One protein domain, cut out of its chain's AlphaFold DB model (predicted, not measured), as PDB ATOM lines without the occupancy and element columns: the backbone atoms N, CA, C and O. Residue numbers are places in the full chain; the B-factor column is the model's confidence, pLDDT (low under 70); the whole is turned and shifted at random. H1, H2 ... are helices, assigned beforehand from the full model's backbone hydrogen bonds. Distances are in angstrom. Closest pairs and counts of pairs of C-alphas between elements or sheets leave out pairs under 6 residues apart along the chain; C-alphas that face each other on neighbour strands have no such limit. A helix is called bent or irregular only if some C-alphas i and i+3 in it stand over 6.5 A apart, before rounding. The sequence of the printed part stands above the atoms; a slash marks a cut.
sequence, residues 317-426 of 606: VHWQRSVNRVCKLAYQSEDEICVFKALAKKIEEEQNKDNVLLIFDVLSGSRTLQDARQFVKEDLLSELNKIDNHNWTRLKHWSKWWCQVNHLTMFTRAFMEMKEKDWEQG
ATOM      1  N   VAL A 317     101.829  -2.771 133.066       88.06
ATOM      2  CA  VAL A 317     103.127  -2.303 132.565       88.06
ATOM      3  C   VAL A 317     103.068  -1.955 131.070       88.06
ATOM      4  O   VAL A 317     103.749  -1.024 130.638       88.06
ATOM      5  N   HIS A 318     102.270  -2.652 130.256       89.25
ATOM      6  CA  HIS A 318     102.139  -2.349 128.829       89.25
ATOM      7  C   HIS A 318     101.367  -1.065 128.553       89.25
ATOM      8  O   HIS A 318     101.832  -0.262 127.734       89.25
ATOM      9  N   TRP A 319     100.290  -0.820 129.293       91.75
ATOM     10  CA  TRP A 319      99.586   0.459 129.277       91.75
ATOM     11  C   TRP A 319     100.515   1.606 129.707       91.75
ATOM     12  O   TRP A 319     100.761   2.535 128.933       91.75
ATOM     13  N   GLN A 320     101.174   1.482 130.863       91.31
ATOM     14  CA  GLN A 320     102.104   2.496 131.371       91.31
ATOM     15  C   GLN A 320     103.278   2.753 130.416       91.31
ATOM     16  O   GLN A 320     103.696   3.895 130.205       91.31
ATOM     17  N   ARG A 321     103.839   1.705 129.798       90.31
ATOM     18  CA  ARG A 321     104.878   1.844 128.762       90.31
ATOM     19  C   ARG A 321     104.342   2.542 127.513       90.31
ATOM     20  O   ARG A 321     105.133   3.197 126.835       90.31
ATOM     21  N   SER A 322     103.069   2.362 127.165       92.50
ATOM     22  CA  SER A 322     102.437   3.040 126.029       92.50
ATOM     23  C   SER A 322     102.267   4.529 126.311       92.50
ATOM     24  O   SER A 322     102.801   5.343 125.559       92.50
ATOM     25  N   VAL A 323     101.678   4.878 127.461       93.38
ATOM     26  CA  VAL A 323     101.560   6.256 127.974       93.38
ATOM     27  C   VAL A 323     102.926   6.948 127.970       93.38
ATOM     28  O   VAL A 323     103.112   7.985 127.342       93.38
ATOM     29  N   ASN A 324     103.947   6.327 128.566       91.50
ATOM     30  CA  ASN A 324     105.294   6.900 128.603       91.50
ATOM     31  C   ASN A 324     105.935   7.066 127.215       91.50
ATOM     32  O   ASN A 324     106.733   7.985 127.015       91.50
ATOM     33  N   ARG A 325     105.643   6.172 126.262       90.62
ATOM     34  CA  ARG A 325     106.148   6.282 124.887       90.62
ATOM     35  C   ARG A 325     105.505   7.452 124.162       90.62
ATOM     36  O   ARG A 325     106.238   8.237 123.567       90.62
ATOM     37  N   VAL A 326     104.184   7.597 124.243       90.56
ATOM     38  CA  VAL A 326     103.493   8.719 123.600       90.56
ATOM     39  C   VAL A 326     103.875  10.052 124.244       90.56
ATOM     40  O   VAL A 326     104.166  10.989 123.505       90.56
ATOM     41  N   CYS A 327     104.047  10.104 125.575       89.94
ATOM     42  CA  CYS A 327     104.585  11.273 126.284       89.94
ATOM     43  C   CYS A 327     105.913  11.758 125.682       89.94
ATOM     44  O   CYS A 327     106.084  12.928 125.375       89.94
ATOM     45  N   LYS A 328     106.859  10.841 125.451       84.25
ATOM     46  CA  LYS A 328     108.183  11.184 124.900       84.25
ATOM     47  C   LYS A 328     108.167  11.589 123.426       84.25
ATOM     48  O   LYS A 328     109.178  12.067 122.923       84.25
ATOM     49  N   LEU A 329     107.088  11.291 122.705       81.69
ATOM     50  CA  LEU A 329     107.011  11.466 121.254       81.69
ATOM     51  C   LEU A 329     106.148  12.655 120.841       81.69
ATOM     52  O   LEU A 329     106.431  13.261 119.808       81.69
ATOM     53  N   ALA A 330     105.086  12.938 121.592       78.31
ATOM     54  CA  ALA A 330     104.088  13.934 121.231       78.31
ATOM     55  C   ALA A 330     104.249  15.269 121.975       78.31
ATOM     56  O   ALA A 330     103.719  16.266 121.496       78.31
ATOM     57  N   TYR A 331     105.003  15.304 123.076       82.81
ATOM     58  CA  TYR A 331     105.046  16.439 124.000       82.81
ATOM     59  C   TYR A 331     106.434  17.052 124.092       82.81
ATOM     60  O   TYR A 331     107.437  16.359 123.899       82.81
ATOM     61  N   GLN A 332     106.478  18.355 124.366       74.56
ATOM     62  CA  GLN A 332     107.721  19.136 124.366       74.56
ATOM     63  C   GLN A 332     108.062  19.704 125.744       74.56
ATOM     64  O   GLN A 332     109.234  19.973 126.000       74.56
ATOM     65  N   SER A 333     107.071  19.853 126.627       87.12
ATOM     66  CA  SER A 333     107.266  20.348 127.993       87.12
ATOM     67  C   SER A 333     107.040  19.259 129.046       87.12
ATOM     68  O   SER A 333     106.244  18.337 128.856       87.12
ATOM     69  N   GLU A 334     107.738  19.371 130.177       88.56
ATOM     70  CA  GLU A 334     107.533  18.477 131.326       88.56
ATOM     71  C   GLU A 334     106.140  18.664 131.950       88.56
ATOM     72  O   GLU A 334     105.536  17.685 132.391       88.56
ATOM     73  N   ASP A 335     105.582  19.877 131.914       89.12
ATOM     74  CA  ASP A 335     104.247  20.177 132.447       89.12
ATOM     75  C   ASP A 335     103.147  19.448 131.660       89.12
ATOM     76  O   ASP A 335     102.286  18.787 132.248       89.12
ATOM     77  N   GLU A 336     103.222  19.461 130.324       90.25
ATOM     78  CA  GLU A 336     102.336  18.668 129.464       90.25
ATOM     79  C   GLU A 336     102.427  17.172 129.768       90.25
ATOM     80  O   GLU A 336     101.407  16.484 129.850       90.25
ATOM     81  N   ILE A 337     103.648  16.657 129.945       92.06
ATOM     82  CA  ILE A 337     103.882  15.247 130.261       92.06
ATOM     83  C   ILE A 337     103.256  14.896 131.616       92.06
ATOM     84  O   ILE A 337     102.644  13.831 131.743       92.06
ATOM     85  N   CYS A 338     103.394  15.768 132.617       92.12
ATOM     86  CA  CYS A 338     102.810  15.589 133.941       92.12
ATOM     87  C   CYS A 338     101.278  15.548 133.885       92.12
ATOM     88  O   CYS A 338     100.685  14.586 134.381       92.12
ATOM     89  N   VAL A 339     100.642  16.523 133.226       92.94
ATOM     90  CA  VAL A 339      99.176  16.572 133.074       92.94
ATOM     91  C   VAL A 339      98.665  15.364 132.288       92.94
ATOM     92  O   VAL A 339      97.724  14.697 132.724       92.94
ATOM     93  N   PHE A 340      99.319  15.012 131.176       94.38
ATOM     94  CA  PHE A 340      98.946  13.843 130.381       94.38
ATOM     95  C   PHE A 340      98.997  12.553 131.202       94.38
ATOM     96  O   PHE A 340      98.059  11.759 131.176       94.38
ATOM     97  N   LYS A 341     100.082  12.333 131.955       94.62
ATOM     98  CA  LYS A 341     100.232  11.141 132.801       94.62
ATOM     99  C   LYS A 341      99.220  11.106 133.937       94.62
ATOM    100  O   LYS A 341      98.747  10.021 134.260       94.62
ATOM    101  N   ALA A 342      98.894  12.249 134.536       94.00
ATOM    102  CA  ALA A 342      97.884  12.328 135.589       94.00
ATOM    103  C   ALA A 342      96.509  11.887 135.066       94.00
ATOM    104  O   ALA A 342      95.872  11.017 135.659       94.00
ATOM    105  N   LEU A 343      96.107  12.408 133.904       95.38
ATOM    106  CA  LEU A 343      94.874  12.011 133.225       95.38
ATOM    107  C   LEU A 343      94.899  10.538 132.790       95.38
ATOM    108  O   LEU A 343      93.952   9.803 133.050       95.38
ATOM    109  N   ALA A 344      95.998  10.073 132.193       95.44
ATOM    110  CA  ALA A 344      96.139   8.678 131.777       95.44
ATOM    111  C   ALA A 344      96.095   7.704 132.964       95.44
ATOM    112  O   ALA A 344      95.520   6.627 132.850       95.44
ATOM    113  N   LYS A 345      96.654   8.081 134.119       94.50
ATOM    114  CA  LYS A 345      96.527   7.298 135.352       94.50
ATOM    115  C   LYS A 345      95.073   7.245 135.823       94.50
ATOM    116  O   LYS A 345      94.608   6.194 136.252       94.50
ATOM    117  N   LYS A 346      94.342   8.359 135.712       95.50
ATOM    118  CA  LYS A 346      92.937   8.419 136.124       95.50
ATOM    119  C   LYS A 346      92.047   7.457 135.332       95.50
ATOM    120  O   LYS A 346      91.116   6.917 135.913       95.50
ATOM    121  N   ILE A 347      92.368   7.178 134.066       96.25
ATOM    122  CA  ILE A 347      91.652   6.191 133.232       96.25
ATOM    123  C   ILE A 347      91.601   4.799 133.883       96.25
ATOM    124  O   ILE A 347      90.571   4.137 133.814       96.25
ATOM    125  N   GLU A 348      92.692   4.349 134.514       92.44
ATOM    126  CA  GLU A 348      92.740   3.035 135.176       92.44
ATOM    127  C   GLU A 348      91.789   2.985 136.382       92.44
ATOM    128  O   GLU A 348      91.155   1.965 136.648       92.44
ATOM    129  N   GLU A 349      91.686   4.100 137.110       92.50
ATOM    130  CA  GLU A 349      91.001   4.182 138.400       92.50
ATOM    131  C   GLU A 349      89.526   4.594 138.298       92.50
ATOM    132  O   GLU A 349      88.774   4.405 139.253       92.50
ATOM    133  N   GLU A 350      89.130   5.197 137.181       95.38
ATOM    134  CA  GLU A 350      87.797   5.747 136.970       95.38
ATOM    135  C   GLU A 350      86.733   4.646 136.857       95.38
ATOM    136  O   GLU A 350      86.943   3.615 136.216       95.38
ATOM    137  N   GLN A 351      85.581   4.881 137.489       93.38
ATOM    138  CA  GLN A 351      84.487   3.910 137.612       93.38
ATOM    139  C   GLN A 351      83.368   4.173 136.598       93.38
ATOM    140  O   GLN A 351      82.605   3.273 136.251       93.38
ATOM    141  N   ASN A 352      83.255   5.405 136.099       96.00
ATOM    142  CA  ASN A 352      82.255   5.758 135.103       96.00
ATOM    143  C   ASN A 352      82.812   5.617 133.672       96.00
ATOM    144  O   ASN A 352      83.858   6.170 133.330       96.00
ATOM    145  N   LYS A 353      82.078   4.896 132.814       96.12
ATOM    146  CA  LYS A 353      82.476   4.620 131.423       96.12
ATOM    147  C   LYS A 353      82.586   5.884 130.573       96.12
ATOM    148  O   LYS A 353      83.537   6.016 129.807       96.12
ATOM    149  N   ASP A 354      81.655   6.819 130.733       96.81
ATOM    150  CA  ASP A 354      81.643   8.071 129.979       96.81
ATOM    151  C   ASP A 354      82.812   8.967 130.391       96.81
ATOM    152  O   ASP A 354      83.438   9.585 129.535       96.81
ATOM    153  N   ASN A 355      83.176   8.970 131.678       97.44
ATOM    154  CA  ASN A 355      84.364   9.675 132.163       97.44
ATOM    155  C   ASN A 355      85.650   9.107 131.550       97.44
ATOM    156  O   ASN A 355      86.507   9.869 131.110       97.44
ATOM    157  N   VAL A 356      85.785   7.779 131.469       97.38
ATOM    158  CA  VAL A 356      86.939   7.141 130.810       97.38
ATOM    159  C   VAL A 356      87.050   7.582 129.349       97.38
ATOM    160  O   VAL A 356      88.122   8.004 128.911       97.38
ATOM    161  N   LEU A 357      85.945   7.527 128.602       97.19
ATOM    162  CA  LEU A 357      85.916   7.940 127.197       97.19
ATOM    163  C   LEU A 357      86.183   9.443 127.038       97.19
ATOM    164  O   LEU A 357      86.945   9.840 126.159       97.19
ATOM    165  N   LEU A 358      85.644  10.273 127.933       97.38
ATOM    166  CA  LEU A 358      85.907  11.709 127.990       97.38
ATOM    167  C   LEU A 358      87.398  12.000 128.187       97.38
ATOM    168  O   LEU A 358      87.961  12.832 127.477       97.38
ATOM    169  N   ILE A 359      88.061  11.302 129.113       97.44
ATOM    170  CA  ILE A 359      89.499  11.478 129.327       97.44
ATOM    171  C   ILE A 359      90.266  11.068 128.060       97.44
ATOM    172  O   ILE A 359      91.152  11.802 127.627       97.44
ATOM    173  N   PHE A 360      89.903   9.964 127.399       97.44
ATOM    174  CA  PHE A 360      90.503   9.569 126.117       97.44
ATOM    175  C   PHE A 360      90.287  10.587 124.985       97.44
ATOM    176  O   PHE A 360      91.195  10.811 124.173       97.44
ATOM    177  N   ASP A 361      89.120  11.228 124.928       96.69
ATOM    178  CA  ASP A 361      88.829  12.313 123.988       96.69
ATOM    179  C   ASP A 361      89.744  13.518 124.240       96.69
ATOM    180  O   ASP A 361      90.324  14.058 123.295       96.69
ATOM    181  N   VAL A 362      89.950  13.897 125.504       95.94
ATOM    182  CA  VAL A 362      90.865  14.984 125.892       95.94
ATOM    183  C   VAL A 362      92.320  14.626 125.581       95.94
ATOM    184  O   VAL A 362      93.035  15.420 124.963       95.94
ATOM    185  N   LEU A 363      92.759  13.409 125.917       94.88
ATOM    186  CA  LEU A 363      94.115  12.924 125.625       94.88
ATOM    187  C   LEU A 363      94.400  12.819 124.118       94.88
ATOM    188  O   LEU A 363      95.558  12.849 123.706       94.88
ATOM    189  N   SER A 364      93.359  12.714 123.291       94.12
ATOM    190  CA  SER A 364      93.465  12.703 121.829       94.12
ATOM    191  C   SER A 364      93.269  14.069 121.175       94.12
ATOM    192  O   SER A 364      93.213  14.134 119.947       94.12
ATOM    193  N   GLY A 365      93.127  15.148 121.954       92.69
ATOM    194  CA  GLY A 365      92.847  16.492 121.439       92.69
ATOM    195  C   GLY A 365      91.498  16.613 120.718       92.69
ATOM    196  O   GLY A 365      91.319  17.512 119.902       92.69
ATOM    197  N   SER A 366      90.566  15.683 120.953       93.69
ATOM    198  CA  SER A 366      89.196  15.741 120.416       93.69
ATOM    199  C   SER A 366      88.283  16.622 121.276       93.69
ATOM    200  O   SER A 366      87.279  17.128 120.784       93.69
ATOM    201  N   ARG A 367      88.658  16.824 122.542       95.00
ATOM    202  CA  ARG A 367      88.035  17.730 123.514       95.00
ATOM    203  C   ARG A 367      89.098  18.565 124.214       95.00
ATOM    204  O   ARG A 367      90.284  18.253 124.110       95.00
ATOM    205  N   THR A 368      88.688  19.613 124.918       93.69
ATOM    206  CA  THR A 368      89.617  20.552 125.558       93.69
ATOM    207  C   THR A 368      90.073  20.041 126.924       93.69
ATOM    208  O   THR A 368      89.365  19.284 127.582       93.69
ATOM    209  N   LEU A 369      91.238  20.487 127.402       92.88
ATOM    210  CA  LEU A 369      91.714  20.136 128.748       92.88
ATOM    211  C   LEU A 369      90.775  20.590 129.875       92.88
ATOM    212  O   LEU A 369      90.735  19.953 130.928       92.88
ATOM    213  N   GLN A 370      89.992  21.647 129.649       91.75
ATOM    214  CA  GLN A 370      89.024  22.148 130.626       91.75
ATOM    215  C   GLN A 370      87.920  21.127 130.923       91.75
ATOM    216  O   GLN A 370      87.478  21.024 132.066       91.75
ATOM    217  N   ASP A 371      87.556  20.297 129.942       92.44
ATOM    218  CA  ASP A 371      86.555  19.238 130.109       92.44
ATOM    219  C   ASP A 371      87.020  18.146 131.090       92.44
ATOM    220  O   ASP A 371      86.204  17.440 131.683       92.44
ATOM    221  N   ALA A 372      88.336  18.018 131.298       92.88
ATOM    222  CA  ALA A 372      88.933  17.046 132.207       92.88
ATOM    223  C   ALA A 372      89.405  17.646 133.542       92.88
ATOM    224  O   ALA A 372      90.050  16.954 134.331       92.88
ATOM    225  N   ARG A 373      89.077  18.913 133.829       93.31
ATOM    226  CA  ARG A 373      89.557  19.630 135.023       93.31
ATOM    227  C   ARG A 373      89.261  18.890 136.332       93.31
ATOM    228  O   ARG A 373      90.101  18.869 137.224       93.31
ATOM    229  N   GLN A 374      88.102  18.242 136.424       92.69
ATOM    230  CA  GLN A 374      87.671  17.473 137.600       92.69
ATOM    231  C   GLN A 374      88.499  16.203 137.875       92.69
ATOM    232  O   GLN A 374      88.425  15.639 138.962       92.69
ATOM    233  N   PHE A 375      89.275  15.734 136.895       92.69
ATOM    234  CA  PHE A 375      90.074  14.510 136.986       92.69
ATOM    235  C   PHE A 375      91.523  14.767 137.403       92.69
ATOM    236  O   PHE A 375      92.280  13.823 137.639       92.69
ATOM    237  N   VAL A 376      91.914  16.038 137.477       90.88
ATOM    238  CA  VAL A 376      93.271  16.472 137.793       90.88
ATOM    239  C   VAL A 376      93.304  17.000 139.220       90.88
ATOM    240  O   VAL A 376      92.377  17.660 139.683       90.88
ATOM    241  N   LYS A 377      94.377  16.671 139.939       89.06
ATOM    242  CA  LYS A 377      94.586  17.139 141.308       89.06
ATOM    243  C   LYS A 377      94.815  18.651 141.342       89.06
ATOM    244  O   LYS A 377      95.291  19.242 140.374       89.06
ATOM    245  N   GLU A 378      94.488  19.261 142.477       87.50
ATOM    246  CA  GLU A 378      94.485  20.715 142.664       87.50
ATOM    247  C   GLU A 378      95.859  21.366 142.413       87.50
ATOM    248  O   GLU A 378      95.940  22.451 141.844       87.50
ATOM    249  N   ASP A 379      96.937  20.646 142.728       87.69
ATOM    250  CA  ASP A 379      98.336  21.026 142.501       87.69
ATOM    251  C   ASP A 379      98.730  21.115 141.017       87.69
ATOM    252  O   ASP A 379      99.665  21.834 140.675       87.69
ATOM    253  N   LEU A 380      98.012  20.429 140.126       88.19
ATOM    254  CA  LEU A 380      98.269  20.426 138.681       88.19
ATOM    255  C   LEU A 380      97.305  21.328 137.893       88.19
ATOM    256  O   LEU A 380      97.461  21.486 136.680       88.19
ATOM    257  N   LEU A 381      96.320  21.950 138.554       88.81
ATOM    258  CA  LEU A 381      95.339  22.818 137.892       88.81
ATOM    259  C   LEU A 381      95.969  24.088 137.312       88.81
ATOM    260  O   LEU A 381      95.532  24.559 136.260       88.81
ATOM    261  N   SER A 382      96.988  24.647 137.974       87.06
ATOM    262  CA  SER A 382      97.703  25.826 137.472       87.06
ATOM    263  C   SER A 382      98.387  25.548 136.140       87.06
ATOM    264  O   SER A 382      98.355  26.404 135.260       87.06
ATOM    265  N   GLU A 383      98.961  24.354 135.978       86.88
ATOM    266  CA  GLU A 383      99.636  23.945 134.746       86.88
ATOM    267  C   GLU A 383      98.635  23.561 133.662       86.88
ATOM    268  O   GLU A 383      98.771  23.996 132.521       86.88
ATOM    269  N   LEU A 384      97.561  22.849 134.023       89.94
ATOM    270  CA  LEU A 384      96.485  22.508 133.092       89.94
ATOM    271  C   LEU A 384      95.903  23.751 132.402       89.94
ATOM    272  O   LEU A 384      95.639  23.715 131.206       89.94
ATOM    273  N   ASN A 385      95.744  24.859 133.132       87.94
ATOM    274  CA  ASN A 385      95.201  26.101 132.577       87.94
ATOM    275  C   ASN A 385      96.148  26.823 131.606       87.94
ATOM    276  O   ASN A 385      95.693  27.690 130.862       87.94
ATOM    277  N   LYS A 386      97.446  26.500 131.613       88.25
ATOM    278  CA  LYS A 386      98.446  27.092 130.709       88.25
ATOM    279  C   LYS A 386      98.639  26.277 129.430       88.25
ATOM    280  O   LYS A 386      99.220  26.784 128.474       88.25
ATOM    281  N   ILE A 387      98.200  25.019 129.427       89.31
ATOM    282  CA  ILE A 387      98.437  24.072 128.339       89.31
ATOM    283  C   ILE A 387      97.246  24.067 127.380       89.31
ATOM    284  O   ILE A 387      96.090  23.995 127.792       89.31
ATOM    285  N   ASP A 388      97.546  24.057 126.085       87.31
ATOM    286  CA  ASP A 388      96.581  23.808 125.020       87.31
ATOM    287  C   ASP A 388      96.863  22.440 124.374       87.31
ATOM    288  O   ASP A 388      97.992  22.131 123.986       87.31
ATOM    289  N   ASN A 389      95.834  21.598 124.268       90.31
ATOM    290  CA  ASN A 389      95.942  20.231 123.773       90.31
ATOM    291  C   ASN A 389      95.619  20.054 122.280       90.31
ATOM    292  O   ASN A 389      95.519  18.914 121.818       90.31
ATOM    293  N   HIS A 390      95.510  21.124 121.481       84.69
ATOM    294  CA  HIS A 390      95.269  21.006 120.031       84.69
ATOM    295  C   HIS A 390      96.296  20.106 119.308       84.69
ATOM    296  O   HIS A 390      95.958  19.336 118.401       84.69
ATOM    297  N   ASN A 391      97.560  20.136 119.742       84.19
ATOM    298  CA  ASN A 391      98.637  19.322 119.163       84.19
ATOM    299  C   ASN A 391      98.534  17.827 119.508       84.19
ATOM    300  O   ASN A 391      99.204  16.995 118.887       84.19
ATOM    301  N   TRP A 392      97.671  17.456 120.459       90.88
ATOM    302  CA  TRP A 392      97.496  16.071 120.901       90.88
ATOM    303  C   TRP A 392      96.613  15.267 119.939       90.88
ATOM    304  O   TRP A 392      96.543  14.044 120.036       90.88
ATOM    305  N   THR A 393      96.026  15.918 118.928       89.00
ATOM    306  CA  THR A 393      95.280  15.300 117.811       89.00
ATOM    307  C   THR A 393      96.036  14.182 117.090       89.00
ATOM    308  O   THR A 393      95.431  13.275 116.514       89.00
ATOM    309  N   ARG A 394      97.367  14.174 117.187       87.94
ATOM    310  CA  ARG A 394      98.241  13.100 116.691       87.94
ATOM    311  C   ARG A 394      98.044  11.767 117.421       87.94
ATOM    312  O   ARG A 394      98.411  10.723 116.888       87.94
ATOM    313  N   LEU A 395      97.454  11.786 118.616       90.94
ATOM    314  CA  LEU A 395      97.169  10.611 119.437       90.94
ATOM    315  C   LEU A 395      95.784  10.006 119.179       90.94
ATOM    316  O   LEU A 395      95.439   9.017 119.818       90.94
ATOM    317  N   LYS A 396      95.000  10.513 118.216       90.88
ATOM    318  CA  LYS A 396      93.684   9.941 117.862       90.88
ATOM    319  C   LYS A 396      93.734   8.443 117.578       90.88
ATOM    320  O   LYS A 396      92.876   7.701 118.043       90.88
ATOM    321  N   HIS A 397      94.752   7.973 116.854       89.81
ATOM    322  CA  HIS A 397      94.879   6.543 116.580       89.81
ATOM    323  C   HIS A 397      95.246   5.737 117.835       89.81
ATOM    324  O   HIS A 397      94.708   4.648 118.028       89.81
ATOM    325  N   TRP A 398      96.120   6.278 118.691       93.38
ATOM    326  CA  TRP A 398      96.482   5.675 119.977       93.38
ATOM    327  C   TRP A 398      95.265   5.557 120.895       93.38
ATOM    328  O   TRP A 398      94.968   4.460 121.357       93.38
ATOM    329  N   SER A 399      94.511   6.644 121.055       94.06
ATOM    330  CA  SER A 399      93.266   6.669 121.826       94.06
ATOM    331  C   SER A 399      92.252   5.663 121.273       94.06
ATOM    332  O   SER A 399      91.793   4.792 122.005       94.06
ATOM    333  N   LYS A 400      92.007   5.664 119.953       92.69
ATOM    334  CA  LYS A 400      91.104   4.701 119.299       92.69
ATOM    335  C   LYS A 400      91.503   3.241 119.535       92.69
ATOM    336  O   LYS A 400      90.626   2.393 119.656       92.69
ATOM    337  N   TRP A 401      92.801   2.934 119.554       92.50
ATOM    338  CA  TRP A 401      93.285   1.571 119.790       92.50
ATOM    339  C   TRP A 401      93.012   1.125 121.233       92.50
ATOM    340  O   TRP A 401      92.501   0.031 121.444       92.50
ATOM    341  N   TRP A 402      93.277   1.985 122.220       93.94
ATOM    342  CA  TRP A 402      93.018   1.682 123.634       93.94
ATOM    343  C   TRP A 402      91.532   1.717 124.010       93.94
ATOM    344  O   TRP A 402      91.126   0.991 124.908       93.94
ATOM    345  N   CYS A 403      90.715   2.483 123.281       94.31
ATOM    346  CA  CYS A 403      89.259   2.533 123.445       94.31
ATOM    347  C   CYS A 403      88.517   1.324 122.853       94.31
ATOM    348  O   CYS A 403      87.286   1.284 122.874       94.31
ATOM    349  N   GLN A 404      89.221   0.341 122.288       91.19
ATOM    350  CA  GLN A 404      88.580  -0.909 121.894       91.19
ATOM    351  C   GLN A 404      88.014  -1.604 123.135       91.19
ATOM    352  O   GLN A 404      88.680  -1.680 124.164       91.19
ATOM    353  N   VAL A 405      86.792  -2.133 123.029       89.50
ATOM    354  CA  VAL A 405      86.056  -2.699 124.173       89.50
ATOM    355  C   VAL A 405      86.877  -3.765 124.901       89.50
ATOM    356  O   VAL A 405      87.006  -3.697 126.119       89.50
ATOM    357  N   ASN A 406      87.503  -4.688 124.163       88.94
ATOM    358  CA  ASN A 406      88.359  -5.729 124.739       88.94
ATOM    359  C   ASN A 406      89.500  -5.126 125.571       88.94
ATOM    360  O   ASN A 406      89.751  -5.558 126.692       88.94
ATOM    361  N   HIS A 407      90.164  -4.091 125.054       91.62
ATOM    362  CA  HIS A 407      91.247  -3.420 125.763       91.62
ATOM    363  C   HIS A 407      90.737  -2.712 127.012       91.62
ATOM    364  O   HIS A 407      91.266  -2.965 128.086       91.62
ATOM    365  N   LEU A 408      89.673  -1.912 126.917       92.81
ATOM    366  CA  LEU A 408      89.099  -1.228 128.081       92.81
ATOM    367  C   LEU A 408      88.743  -2.209 129.206       92.81
ATOM    368  O   LEU A 408      89.089  -1.957 130.360       92.81
ATOM    369  N   THR A 409      88.144  -3.361 128.878       90.31
ATOM    370  CA  THR A 409      87.799  -4.392 129.878       90.31
ATOM    371  C   THR A 409      89.014  -4.981 130.597       90.31
ATOM    372  O   THR A 409      88.875  -5.483 131.706       90.31
ATOM    373  N   MET A 410      90.205  -4.899 129.996       91.44
ATOM    374  CA  MET A 410      91.435  -5.477 130.534       91.44
ATOM    375  C   MET A 410      92.206  -4.553 131.486       91.44
ATOM    376  O   MET A 410      93.042  -5.061 132.232       91.44
ATOM    377  N   PHE A 411      92.001  -3.229 131.456       92.12
ATOM    378  CA  PHE A 411      92.798  -2.298 132.280       92.12
ATOM    379  C   PHE A 411      92.042  -1.148 132.949       92.12
ATOM    380  O   PHE A 411      92.664  -0.376 133.676       92.12
ATOM    381  N   THR A 412      90.731  -1.015 132.731       93.56
ATOM    382  CA  THR A 412      89.945   0.092 133.301       93.56
ATOM    383  C   THR A 412      88.866  -0.415 134.249       93.56
ATOM    384  O   THR A 412      88.091  -1.311 133.899       93.56
ATOM    385  N   ARG A 413      88.775   0.197 135.438       91.75
ATOM    386  CA  ARG A 413      87.774  -0.180 136.448       91.75
ATOM    387  C   ARG A 413      86.332   0.017 135.979       91.75
ATOM    388  O   ARG A 413      85.479  -0.811 136.264       91.75
ATOM    389  N   ALA A 414      86.067   1.036 135.167       93.38
ATOM    390  CA  ALA A 414      84.734   1.275 134.618       93.38
ATOM    391  C   ALA A 414      84.207   0.164 133.687       93.38
ATOM    392  O   ALA A 414      82.994   0.050 133.486       93.38
ATOM    393  N   PHE A 415      85.092  -0.617 133.056       92.12
ATOM    394  CA  PHE A 415      84.708  -1.620 132.053       92.12
ATOM    395  C   PHE A 415      84.922  -3.064 132.506       92.12
ATOM    396  O   PHE A 415      84.455  -3.971 131.817       92.12
ATOM    397  N   MET A 416      85.598  -3.291 133.628       86.12
ATOM    398  CA  MET A 416      85.827  -4.637 134.144       86.12
ATOM    399  C   MET A 416      84.563  -5.240 134.779       86.12
ATOM    400  O   MET A 416      83.737  -4.530 135.348       86.12
ATOM    401  N   GLU A 417      84.439  -6.569 134.727       89.75
ATOM    402  CA  GLU A 417      83.426  -7.329 135.486       89.75
ATOM    403  C   GLU A 417      84.061  -8.168 136.621       89.75
ATOM    404  O   GLU A 417      83.366  -8.887 137.343       89.75
ATOM    405  N   MET A 418      85.386  -8.083 136.785       89.38
ATOM    406  CA  MET A 418      86.153  -8.708 137.867       89.38
ATOM    407  C   MET A 418      85.894  -7.999 139.208       89.38
ATOM    408  O   MET A 418      85.644  -6.793 139.251       89.38
ATOM    409  N   LYS A 419      85.965  -8.736 140.325       89.19
ATOM    410  CA  LYS A 419      85.809  -8.149 141.665       89.19
ATOM    411  C   LYS A 419      87.014  -7.272 142.011       89.19
ATOM    412  O   LYS A 419      88.150  -7.622 141.713       89.19
ATOM    413  N   GLU A 420      86.781  -6.182 142.735       87.94
ATOM    414  CA  GLU A 420      87.841  -5.229 143.100       87.94
ATOM    415  C   GLU A 420      88.977  -5.874 143.910       87.94
ATOM    416  O   GLU A 420      90.149  -5.663 143.614       87.94
ATOM    417  N   LYS A 421      88.646  -6.756 144.859       89.56
ATOM    418  CA  LYS A 421      89.647  -7.522 145.615       89.56
ATOM    419  C   LYS A 421      90.540  -8.373 144.703       89.56
ATOM    420  O   LYS A 421      91.742  -8.459 144.930       89.56
ATOM    421  N   ASP A 422      89.946  -8.994 143.688       88.62
ATOM    422  CA  ASP A 422      90.653  -9.883 142.765       88.62
ATOM    423  C   ASP A 422      91.619  -9.088 141.876       88.62
ATOM    424  O   ASP A 422      92.743  -9.516 141.627       88.62
ATOM    425  N   TRP A 423      91.220  -7.877 141.491       86.38
ATOM    426  CA  TRP A 423      92.044  -6.942 140.734       86.38
ATOM    427  C   TRP A 423      93.277  -6.457 141.491       86.38
ATOM    428  O   TRP A 423      94.370  -6.393 140.933       86.38
ATOM    429  N   GLU A 424      93.100  -6.086 142.759       86.69
ATOM    430  CA  GLU A 424      94.183  -5.558 143.592       86.69
ATOM    431  C   GLU A 424      95.208  -6.629 143.974       86.69
ATOM    432  O   GLU A 424      96.380  -6.318 144.179       86.69
ATOM    433  N   GLN A 425      94.764  -7.885 144.072       86.81
ATOM    434  CA  GLN A 425      95.604  -9.028 144.437       86.81
ATOM    435  C   GLN A 425      96.233  -9.718 143.221       86.81
ATOM    436  O   GLN A 425      97.200 -10.462 143.381       86.81
ATOM    437  N   GLY A 426      95.707  -9.466 142.019       83.31
ATOM    438  CA  GLY A 426      96.176 -10.067 140.778       83.31
ATOM    439  C   GLY A 426      97.582  -9.612 140.348       83.31
ATOM    440  O   GLY A 426      98.082  -8.554 140.752       83.31
TER     441      GLY A 426
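What this domain is: This is residues 317 to 426 of the 606 residues of an uncharacterized protein of Paramuricea clavata (UniProt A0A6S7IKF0). What shape do these atoms make? Four helices, H1, H2, H3 and H6, form an up-and-down bundle in which each runs against the one before it in the chain; the hairpin of H4 and H5 packs on H2, with H4 also packing on H3. Short H7 sits near one end of the bundle, and H8 lies beyond it, touching no helix. What is it built of, and how large is it? The printed part has 110 residues with eight named helices, in the order H1 to H8, and no named strand, and its class is all helix. It is compact, with a radius of gyration of the C-alphas of 13.6 A and spans of 39 by 29 by 23 A.

Where its parts are: Where does the first half run? H1, residues 317 to 330, begins with C-alpha 317 at (103.127, -2.303, 132.565) and is 19.8 A long. H2, residues 334 to 349, is the longest helix by residues, at 23.0 A, and H3, residues 353 to 363, measures 15.4 A. H4, residues 369 to 375, is 10.1 A long. What follows? H5, residues 378 to 384, is 9.9 A long, and H6, residues 390 to 402, begins with C-alpha 390 at (95.269, 21.006, 120.031) and measures 19.8 A. H7, residues 405 to 411, is 10.6 A long. H8, residues 420 to 425, is 8.7 A long and ends with C-alpha 425 at (95.604, -9.028, 144.437). Which helices are irregular? In H4, C-alphas 371 and 374 are 7.8 A apart, and in H6, C-alphas 394 and 397 are 7.4 A apart. H5 is only just irregular, with C-alphas 379 and 382 at 7.0 A.

How they stand to each other: How do the bundle's helices meet? H1 and H2, a helical hairpin, touch through residues 323 to 328 and 337 to 344, closest at the C-alphas of Cys 327 and Ile 337, 5.7 A, at a shallow tilt of 29 degrees, opposite ways. H2 and H3, also a hairpin, touch at a shallow tilt of 17 degrees, closest at the C-alphas of Ile 347 and Val 356, 5.4 A. H6 touches H3 at a steep tilt of 44 degrees, closest at the C-alphas of Phe 360 and Ser 399, 5.9 A, and touches H1 at a shallow tilt of 25 degrees, closest at those of Ala 330 and Trp 392, 6.9 A. Where are H4 and H5? They form a hairpin, with the C-alphas of Leu 369 and Leu 384 closest at 6.9 A. H5 touches H2, the hub, closest at the C-alphas of Asp 335 and Glu 383, 6.4 A, while H4 and H2 only just touch, with 3 pairs of C-alphas within 8 A, closest at Leu 343 and Phe 375, 6.6 A. H4 touches H3 too, closest at the C-alphas of Val 362 and Leu 369, 6.0 A. What of H7 and H8? H7 is close to H2 but not clearly touching, closest at the C-alphas of Glu 348 and Phe 411, 6.1 A; H8 is apart from H7. What do the backbones show? Every O i to N i+4 pair is within hydrogen-bond range in H1, H3, H7 and H8, and 10 of 12 are in H2. The counts are 1 of 3 in H4, 1 of 3 in H5 and 4 of 9 in H6, beside O i to N i+3 counts of 3 of 4, 3 of 4 and 7 of 10.

The domain as a whole: How far does it reach? The two C-alphas farthest apart, those of Lys 386 and Asp 422, are 39.7 A apart. Are there cuts or long links? The printed part has no cut and no long link; the link from H7 to H8 is short, with 8 residues, and the others are tight. How confident is the model? The mean pLDDT of the printed part is 91.1, and no printed residue is under 70.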